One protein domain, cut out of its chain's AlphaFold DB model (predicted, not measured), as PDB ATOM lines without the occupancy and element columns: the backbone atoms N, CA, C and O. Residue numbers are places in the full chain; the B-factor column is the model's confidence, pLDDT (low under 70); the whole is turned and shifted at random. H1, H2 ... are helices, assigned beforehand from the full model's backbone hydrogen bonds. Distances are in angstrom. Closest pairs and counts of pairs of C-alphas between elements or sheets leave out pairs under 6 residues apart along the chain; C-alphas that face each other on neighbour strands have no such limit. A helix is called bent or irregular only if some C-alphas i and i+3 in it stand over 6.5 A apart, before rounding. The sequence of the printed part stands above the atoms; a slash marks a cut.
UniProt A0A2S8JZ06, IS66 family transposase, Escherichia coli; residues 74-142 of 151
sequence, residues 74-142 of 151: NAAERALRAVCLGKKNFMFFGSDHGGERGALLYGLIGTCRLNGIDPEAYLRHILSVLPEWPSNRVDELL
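What this domain is: This is residues 74 to 142 of the 151 residues of the protein "IS66 family transposase" of Escherichia coli (UniProt A0A2S8JZ06). The model is an open zigzag of helices with few contacts: H1 and the long H2 run opposite ways as a V that widens toward the link between them, H3 turns off at a corner from the far end of H2, and the short H4 folds back near H3. H1 is at one end of the zigzag, H3 and H4 are at the other, and H2 is between them. The residues that stick out are 87 to 92 and 94 to 100, at the wide end of the V. The printed part has 69 residues with four named helices, in the order H1, H2, H3, H4, and no named strand; the class is all helix. The whole is loose, with a radius of gyration of the C-alphas of 13.9 A and spans of 36 by 30 by 18 A.

How they stand to each other: H1, residues 74 to 89, has a kink of 26 degrees near residue 81; it is neither bent nor irregular, but only just: C-alphas 79 and 82 are 6.4 A apart. H2, residues 96 to 114, only just touches H1, with 3 pairs of C-alphas within 8 A; the closest C-alphas are those of Ala 79 and Gly 110, 6.7 A apart. H1 touches H2 with residues 79 to 83 alone, and H2 touches H1 with residues 106 to 110 alone. The two run opposite ways at a steep tilt of 45 degrees. H3, residues 119 to 129, and H2 touch only at the corner by their link, and H2 does so with residues 109 to 113 alone. The closest C-alphas there are those of Ile 109 and Pro 119, 5.5 A apart, and the lines are only just about perpendicular, at 72 degrees. H4, residues 135 to 141, is close to H3 but not clearly touching it; the closest C-alphas are those of Ile 126 and Leu 141, 7.1 A apart. H3 and H4 run opposite ways at a shallow tilt of 33 degrees, only just short of steep. H1 is apart from H3 and H4, and H2 is apart from H4. In H2 and H3 every O i to N i+4 pair is within hydrogen-bond range; in H1 10 of 12 are, and in H4 0 of 3, beside 2 of 4 O i to N i+3 pairs.

Where its parts are: H1 begins at C-alpha 74, (130.431, 123.371, 122.817), and measures 22.8 A from first to last C-alpha. H2, with 19 residues the longest, measures 26.8 A and ends at C-alpha 114, (137.074, 135.878, 122.563). H3 measures 15.5 A. H4 measures 10.6 A and ends at C-alpha 141, (149.047, 144.913, 126.969); it is irregular, with C-alphas 136 and 139 7.9 A apart.

The domain as a whole: The C-alphas farthest apart are those of Asn 74 and Glu 132, at 39.6 A. The printed part has no cut. The links H2 to H3 and H3 to H4 are tight, and H1 to H2 is short. The mean pLDDT of the printed part is 90.6, and no printed residue is under 70.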
ATOM      1  N   ASN A  74     130.052 123.102 124.207       89.69
ATOM      2  CA  ASN A  74     130.431 123.371 122.817       89.69
ATOM      3  C   ASN A  74     131.440 124.519 122.703       89.69
ATOM      4  O   ASN A  74     132.287 124.520 121.808       89.69
ATOM      5  N   ALA A  75     131.351 125.522 123.581       85.62
ATOM      6  CA  ALA A  75     132.307 126.626 123.617       85.62
ATOM      7  C   ALA A  75     133.730 126.132 123.933       85.62
ATOM      8  O   ALA A  75     134.671 126.470 123.208       85.62
ATOM      9  N   ALA A  76     133.870 125.277 124.950       86.94
ATOM     10  CA  ALA A  76     135.143 124.673 125.329       86.94
ATOM     11  C   ALA A  76     135.679 123.748 124.224       86.94
ATOM     12  O   ALA A  76     136.847 123.843 123.845       86.94
ATOM     13  N   GLU A  77     134.823 122.912 123.631       89.69
ATOM     14  CA  GLU A  77     135.220 122.039 122.523       89.69
ATOM     15  C   GLU A  77     135.696 122.834 121.304       89.69
ATOM     16  O   GLU A  77     136.733 122.516 120.719       89.69
ATOM     17  N   ARG A  78     134.979 123.907 120.933       88.19
ATOM     18  CA  ARG A  78     135.395 124.809 119.847       88.19
ATOM     19  C   ARG A  78     136.755 125.440 120.129       88.19
ATOM     20  O   ARG A  78     137.563 125.511 119.205       88.19
ATOM     21  N   ALA A  79     137.026 125.855 121.366       84.81
ATOM     22  CA  ALA A  79     138.329 126.393 121.752       84.81
ATOM     23  C   ALA A  79     139.446 125.338 121.618       84.81
ATOM     24  O   ALA A  79     140.503 125.615 121.049       84.81
ATOM     25  N   LEU A  80     139.185 124.096 122.042       87.25
ATOM     26  CA  LEU A  80     140.148 122.991 121.961       87.25
ATOM     27  C   LEU A  80     140.418 122.496 120.533       87.25
ATOM     28  O   LEU A  80     141.462 121.883 120.294       87.25
ATOM     29  N   ARG A  81     139.556 122.795 119.549       88.06
ATOM     30  CA  ARG A  81     139.796 122.418 118.140       88.06
ATOM     31  C   ARG A  81     141.142 122.914 117.616       88.06
ATOM     32  O   ARG A  81     141.782 122.193 116.854       88.06
ATOM     33  N   ALA A  82     141.584 124.103 118.029       84.94
ATOM     34  CA  ALA A  82     142.885 124.640 117.630       84.94
ATOM     35  C   ALA A  82     144.043 123.753 118.118       84.94
ATOM     36  O   ALA A  82     144.962 123.466 117.355       84.94
ATOM     37  N   VAL A  83     143.949 123.248 119.351       86.69
ATOM     38  CA  VAL A  83     144.936 122.331 119.938       86.69
ATOM     39  C   VAL A  83     144.922 120.989 119.210       86.69
ATOM     40  O   VAL A  83     145.976 120.475 118.837       86.69
ATOM     41  N   CYS A  84     143.737 120.431 118.949       87.69
ATOM     42  CA  CYS A  84     143.592 119.173 118.213       87.69
ATOM     43  C   CYS A  84     144.170 119.260 116.794       87.69
ATOM     44  O   CYS A  84     144.862 118.342 116.355       87.69
ATOM     45  N   LEU A  85     143.925 120.371 116.091       88.00
ATOM     46  CA  LEU A  85     144.516 120.627 114.779       88.00
ATOM     47  C   LEU A  85     146.039 120.782 114.877       88.00
ATOM     48  O   LEU A  85     146.767 120.216 114.066       88.00
ATOM     49  N   GLY A  86     146.522 121.486 115.900       85.94
ATOM     50  CA  GLY A  86     147.943 121.622 116.188       85.94
ATOM     51  C   GLY A  86     148.649 120.276 116.338       85.94
ATOM     52  O   GLY A  86     149.611 120.014 115.624       85.94
ATOM     53  N   LYS A  87     148.103 119.374 117.164       84.06
ATOM     54  CA  LYS A  87     148.626 118.005 117.351       84.06
ATOM     55  C   LYS A  87     148.724 117.202 116.049       84.06
ATOM     56  O   LYS A  87     149.521 116.274 115.967       84.06
ATOM     57  N   LYS A  88     147.894 117.519 115.050       85.06
ATOM     58  CA  LYS A  88     147.972 116.916 113.713       85.06
ATOM     59  C   LYS A  88     149.065 117.562 112.853       85.06
ATOM     60  O   LYS A  88     149.695 116.866 112.065       85.06
ATOM     61  N   ASN A  89     149.269 118.872 112.985       86.38
ATOM     62  CA  ASN A  89     150.191 119.650 112.152       86.38
ATOM     63  C   ASN A  89     151.651 119.559 112.613       86.38
ATOM     64  O   ASN A  89     152.554 119.542 111.783       86.38
ATOM     65  N   PHE A  90     151.891 119.497 113.921       82.81
ATOM     66  CA  PHE A  90     153.210 119.278 114.499       82.81
ATOM     67  C   PHE A  90     153.149 118.035 115.399       82.81
ATOM     68  O   PHE A  90     152.329 117.934 116.307       82.81
ATOM     69  N   MET A  91     154.005 117.051 115.110       78.38
ATOM     70  CA  MET A  91     153.994 115.751 115.795       78.38
ATOM     71  C   MET A  91     154.536 115.847 117.233       78.38
ATOM     72  O   MET A  91     154.186 115.027 118.078       78.38
ATOM     73  N   PHE A  92     155.356 116.864 117.522       80.44
ATOM     74  CA  PHE A  92     156.014 117.063 118.815       80.44
ATOM     75  C   PHE A  92     156.152 118.551 119.159       80.44
ATOM     76  O   PHE A  92     156.294 119.387 118.270       80.44
ATOM     77  N   PHE A  93     156.201 118.855 120.459       82.38
ATOM     78  CA  PHE A  93     156.622 120.159 120.995       82.38
ATOM     79  C   PHE A  93     158.107 120.193 121.413       82.38
ATOM     80  O   PHE A  93     158.589 121.204 121.917       82.38
ATOM     81  N   GLY A  94     158.843 119.091 121.218       86.62
ATOM     82  CA  GLY A  94     160.278 118.968 121.508       86.62
ATOM     83  C   GLY A  94     160.631 118.728 122.982       86.62
ATOM     84  O   GLY A  94     161.556 117.972 123.257       86.62
ATOM     85  N   SER A  95     159.893 119.320 123.923       92.19
ATOM     86  CA  SER A  95     160.040 119.106 125.372       92.19
ATOM     87  C   SER A  95     158.769 119.507 126.126       92.19
ATOM     88  O   SER A  95     157.907 120.183 125.560       92.19
ATOM     89  N   ASP A  96     158.675 119.151 127.410       92.00
ATOM     90  CA  ASP A  96     157.564 119.563 128.283       92.00
ATOM     91  C   ASP A  96     157.449 121.092 128.354       92.00
ATOM     92  O   ASP A  96     156.378 121.652 128.129       92.00
ATOM     93  N   HIS A  97     158.584 121.782 128.511       92.81
ATOM     94  CA  HIS A  97     158.654 123.249 128.481       92.81
ATOM     95  C   HIS A  97     158.190 123.838 127.140       92.81
ATOM     96  O   HIS A  97     157.570 124.902 127.082       92.81
ATOM     97  N   GLY A  98     158.480 123.150 126.030       90.00
ATOM     98  CA  GLY A  98     157.951 123.508 124.713       90.00
ATOM     99  C   GLY A  98     156.428 123.363 124.643       90.00
ATOM    100  O   GLY A  98     155.754 124.221 124.074       90.00
ATOM    101  N   GLY A  99     155.885 122.315 125.267       90.44
ATOM    102  CA  GLY A  99     154.448 122.083 125.393       90.44
ATOM    103  C   GLY A  99     153.748 123.163 126.216       90.44
ATOM    104  O   GLY A  99     152.737 123.704 125.769       90.44
ATOM    105  N   GLU A 100     154.316 123.544 127.362       92.25
ATOM    106  CA  GLU A 100     153.804 124.632 128.206       92.25
ATOM    107  C   GLU A 100     153.754 125.963 127.446       92.25
ATOM    108  O   GLU A 100     152.720 126.633 127.420       92.25
ATOM    109  N   ARG A 101     154.832 126.320 126.734       91.44
ATOM    110  CA  ARG A 101     154.858 127.515 125.873       91.44
ATOM    111  C   ARG A 101     153.819 127.448 124.755       91.44
ATOM    112  O   ARG A 101     153.177 128.453 124.455       91.44
ATOM    113  N   GLY A 102     153.629 126.272 124.158       90.12
ATOM    114  CA  GLY A 102     152.576 126.039 123.175       90.12
ATOM    115  C   GLY A 102     151.182 126.287 123.755       90.12
ATOM    116  O   GLY A 102     150.381 126.994 123.145       90.12
ATOM    117  N   ALA A 103     150.905 125.766 124.951       90.50
ATOM    118  CA  ALA A 103     149.642 125.979 125.652       90.50
ATOM    119  C   ALA A 103     149.398 127.464 125.971       90.50
ATOM    120  O   ALA A 103     148.293 127.956 125.738       90.50
ATOM    121  N   LEU A 104     150.430 128.195 126.410       92.44
ATOM    122  CA  LEU A 104     150.353 129.643 126.634       92.44
ATOM    123  C   LEU A 104     149.974 130.400 125.354       92.44
ATOM    124  O   LEU A 104     149.090 131.257 125.385       92.44
ATOM    125  N   LEU A 105     150.585 130.057 124.215       90.88
ATOM    126  CA  LEU A 105     150.257 130.669 122.923       90.88
ATOM    127  C   LEU A 105     148.824 130.347 122.474       90.88
ATOM    128  O   LEU A 105     148.118 131.244 122.014       90.88
ATOM    129  N   TYR A 106     148.364 129.101 122.640       91.44
ATOM    130  CA  TYR A 106     146.968 128.741 122.365       91.44
ATOM    131  C   TYR A 106     145.990 129.533 123.230       91.44
ATOM    132  O   TYR A 106     144.986 130.021 122.709       91.44
ATOM    133  N   GLY A 107     146.300 129.688 124.519       91.81
ATOM    134  CA  GLY A 107     145.523 130.505 125.444       91.81
ATOM    135  C   GLY A 107     145.445 131.955 124.976       91.81
ATOM    136  O   GLY A 107     144.352 132.482 124.810       91.81
ATOM    137  N   LEU A 108     146.587 132.570 124.663       92.12
ATOM    138  CA  LEU A 108     146.656 133.959 124.208       92.12
ATOM    139  C   LEU A 108     145.857 134.197 122.915       92.12
ATOM    140  O   LEU A 108     145.072 135.142 122.835       92.12
ATOM    141  N   ILE A 109     146.005 133.313 121.923       91.56
ATOM    142  CA  ILE A 109     145.250 133.372 120.660       91.56
ATOM    143  C   ILE A 109     143.749 133.180 120.912       91.56
ATOM    144  O   ILE A 109     142.926 133.877 120.315       91.56
ATOM    145  N   GLY A 110     143.379 132.240 121.788       91.00
ATOM    146  CA  GLY A 110     141.994 132.014 122.199       91.00
ATOM    147  C   GLY A 110     141.382 133.261 122.833       91.00
ATOM    148  O   GLY A 110     140.311 133.694 122.416       91.00
ATOM    149  N   THR A 111     142.102 133.890 123.759       92.06
ATOM    150  CA  THR A 111     141.698 135.138 124.412       92.06
ATOM    151  C   THR A 111     141.524 136.278 123.411       92.06
ATOM    152  O   THR A 111     140.528 136.992 123.495       92.06
ATOM    153  N   CYS A 112     142.419 136.432 122.427       93.00
ATOM    154  CA  CYS A 112     142.254 137.437 121.367       93.00
ATOM    155  C   CYS A 112     140.927 137.241 120.622       93.00
ATOM    156  O   CYS A 112     140.134 138.173 120.506       93.00
ATOM    157  N   ARG A 113     140.634 136.002 120.204       90.00
ATOM    158  CA  ARG A 113     139.387 135.671 119.496       90.00
ATOM    159  C   ARG A 113     138.142 135.927 120.342       90.00
ATOM    160  O   ARG A 113     137.159 136.430 119.809       90.00
ATOM    161  N   LEU A 114     138.181 135.607 121.636       89.88
ATOM    162  CA  LEU A 114     137.074 135.878 122.563       89.88
ATOM    163  C   LEU A 114     136.807 137.380 122.738       89.88
ATOM    164  O   LEU A 114     135.668 137.762 122.974       89.88
ATOM    165  N   ASN A 115     137.832 138.218 122.569       91.88
ATOM    166  CA  ASN A 115     137.721 139.678 122.609       91.88
ATOM    167  C   ASN A 115     137.482 140.309 121.223       91.88
ATOM    168  O   ASN A 115     137.503 141.528 121.095       91.88
ATOM    169  N   GLY A 116     137.266 139.507 120.172       91.19
ATOM    170  CA  GLY A 116     137.042 140.011 118.812       91.19
ATOM    171  C   GLY A 116     138.281 140.627 118.152       91.19
ATOM    172  O   GLY A 116     138.151 141.379 117.189       91.19
ATOM    173  N   ILE A 117     139.476 140.314 118.653       93.56
ATOM    174  CA  ILE A 117     140.746 140.856 118.172       93.56
ATOM    175  C   ILE A 117     141.421 139.847 117.246       93.56
ATOM    176  O   ILE A 117     141.513 138.658 117.570       93.56
ATOM    177  N   ASP A 118     141.932 140.330 116.111       93.12
ATOM    178  CA  ASP A 118     142.749 139.517 115.216       93.12
ATOM    179  C   ASP A 118     144.062 139.098 115.913       93.12
ATOM    180  O   ASP A 118     144.866 139.963 116.282       93.12
ATOM    181  N   PRO A 119     144.311 137.787 116.120       93.44
ATOM    182  CA  PRO A 119     145.479 137.335 116.872       93.44
ATOM    183  C   PRO A 119     146.813 137.711 116.222       93.44
ATOM    184  O   PRO A 119     147.789 137.940 116.931       93.44
ATOM    185  N   GLU A 120     146.880 137.770 114.890       94.19
ATOM    186  CA  GLU A 120     148.108 138.143 114.184       94.19
ATOM    187  C   GLU A 120     148.426 139.629 114.386       94.19
ATOM    188  O   GLU A 120     149.552 139.974 114.755       94.19
ATOM    189  N   ALA A 121     147.434 140.505 114.208       94.38
ATOM    190  CA  ALA A 121     147.559 141.933 114.467       94.38
ATOM    191  C   ALA A 121     147.962 142.206 115.922       94.38
ATOM    192  O   ALA A 121     148.861 143.015 116.165       94.38
ATOM    193  N   TYR A 122     147.358 141.490 116.875       95.25
ATOM    194  CA  TYR A 122     147.722 141.573 118.288       95.25
ATOM    195  C   TYR A 122     149.183 141.183 118.514       95.25
ATOM    196  O   TYR A 122     149.950 141.971 119.061       95.25
ATOM    197  N   LEU A 123     149.609 140.010 118.039       94.38
ATOM    198  CA  LEU A 123     150.991 139.554 118.217       94.38
ATOM    199  C   LEU A 123     151.996 140.508 117.565       94.38
ATOM    200  O   LEU A 123     153.023 140.811 118.171       94.38
ATOM    201  N   ARG A 124     151.695 141.032 116.370       94.50
ATOM    202  CA  ARG A 124     152.528 142.040 115.699       94.50
ATOM    203  C   ARG A 124     152.662 143.304 116.546       94.50
ATOM    204  O   ARG A 124     153.772 143.808 116.705       94.50
ATOM    205  N   HIS A 125     151.552 143.802 117.083       93.06
ATOM    206  CA  HIS A 125     151.551 144.980 117.942       93.06
ATOM    207  C   HIS A 125     152.375 144.740 119.210       93.06
ATOM    208  O   HIS A 125     153.318 145.486 119.472       93.06
ATOM    209  N   ILE A 126     152.098 143.657 119.937       93.25
ATOM    210  CA  ILE A 126     152.800 143.322 121.178       93.25
ATOM    211  C   ILE A 126     154.297 143.167 120.947       93.25
ATOM    212  O   ILE A 126     155.082 143.802 121.642       93.25
ATOM    213  N   LEU A 127     154.718 142.395 119.942       93.19
ATOM    214  CA  LEU A 127     156.141 142.207 119.650       93.19
ATOM    215  C   LEU A 127     156.853 143.518 119.275       93.19
ATOM    216  O   LEU A 127     158.059 143.617 119.483       93.19
ATOM    217  N   SER A 128     156.126 144.515 118.756       94.06
ATOM    218  CA  SER A 128     156.693 145.830 118.434       94.06
ATOM    219  C   SER A 128     156.896 146.737 119.652       94.06
ATOM    220  O   SER A 128     157.834 147.524 119.650       94.06
ATOM    221  N   VAL A 129     156.054 146.624 120.687       94.06
ATOM    222  CA  VAL A 129     156.087 147.522 121.860       94.06
ATOM    223  C   VAL A 129     156.739 146.892 123.089       94.06
ATOM    224  O   VAL A 129     157.315 147.598 123.912       94.06
ATOM    225  N   LEU A 130     156.685 145.562 123.211       93.12
ATOM    226  CA  LEU A 130     157.132 144.820 124.391       93.12
ATOM    227  C   LEU A 130     158.598 145.079 124.793       93.12
ATOM    228  O   LEU A 130     158.838 145.165 125.994       93.12
ATOM    229  N   PRO A 131     159.575 145.232 123.869       93.88
ATOM    230  CA  PRO A 131     160.968 145.480 124.252       93.88
ATOM    231  C   PRO A 131     161.188 146.780 125.037       93.88
ATOM    232  O   PRO A 131     162.115 146.854 125.840       93.88
ATOM    233  N   GLU A 132     160.350 147.792 124.804       94.31
ATOM    234  CA  GLU A 132     160.445 149.113 125.441       94.31
ATOM    235  C   GLU A 132     159.391 149.309 126.549       94.31
ATOM    236  O   GLU A 132     159.413 150.311 127.268       94.31
ATOM    237  N   TRP A 133     158.467 148.355 126.716       93.94
ATOM    238  CA  TRP A 133     157.378 148.464 127.683       93.94
ATOM    239  C   TRP A 133     157.844 148.149 129.112       93.94
ATOM    240  O   TRP A 133     158.570 147.173 129.324       93.94
ATOM    241  N   PRO A 134     157.403 148.904 130.136       95.00
ATOM    242  CA  PRO A 134     157.749 148.584 131.517       95.00
ATOM    243  C   PRO A 134     157.219 147.215 131.948       95.00
ATOM    244  O   PRO A 134     156.032 146.919 131.809       95.00
ATOM    245  N   SER A 135     158.097 146.398 132.533       92.38
ATOM    246  CA  SER A 135     157.793 145.015 132.929       92.38
ATOM    247  C   SER A 135     156.680 144.897 133.976       92.38
ATOM    248  O   SER A 135     155.992 143.884 134.032       92.38
ATOM    249  N   ASN A 136     156.471 145.937 134.782       95.50
ATOM    250  CA  ASN A 136     155.409 146.020 135.782       95.50
ATOM    251  C   ASN A 136     154.065 146.530 135.228       95.50
ATOM    252  O   ASN A 136     153.159 146.757 136.022       95.50
ATOM    253  N   ARG A 137     153.957 146.755 133.911       94.19
ATOM    254  CA  ARG A 137     152.745 147.248 133.226       94.19
ATOM    255  C   ARG A 137     152.365 146.399 132.011       94.19
ATOM    256  O   ARG A 137     151.743 146.877 131.068       94.19
ATOM    257  N   VAL A 138     152.798 145.138 131.989       91.94
ATOM    258  CA  VAL A 138     152.505 144.200 130.889       91.94
ATOM    259  C   VAL A 138     151.019 143.815 130.866       91.94
ATOM    260  O   VAL A 138     150.500 143.411 129.833       91.94
ATOM    261  N   ASP A 139     150.304 143.981 131.975       93.00
ATOM    262  CA  ASP A 139     148.855 143.810 132.047       93.00
ATOM    263  C   ASP A 139     148.089 144.827 131.180       93.00
ATOM    264  O   ASP A 139     147.052 144.485 130.608       93.00
ATOM    265  N   GLU A 140     148.631 146.036 130.977       93.94
ATOM    266  CA  GLU A 140     148.085 147.031 130.034       93.94
ATOM    267  C   GLU A 140     148.088 146.516 128.584       93.94
ATOM    268  O   GLU A 140     147.324 146.991 127.749       93.94
ATOM    269  N   LEU A 141     148.923 145.518 128.287       93.38
ATOM    270  CA  LEU A 141     149.047 144.913 126.969       93.38
ATOM    271  C   LEU A 141     148.133 143.697 126.765       93.38
ATOM    272  O   LEU A 141     148.177 143.094 125.698       93.38
ATOM    273  N   LEU A 142     147.319 143.306 127.752       93.62
ATOM    274  CA  LEU A 142     146.411 142.163 127.614       93.62
ATOM    275  C   LEU A 142     145.366 142.405 126.512       93.62
ATOM    276  O   LEU A 142     145.001 143.555 126.262       93.62
TER     277      LEU A 142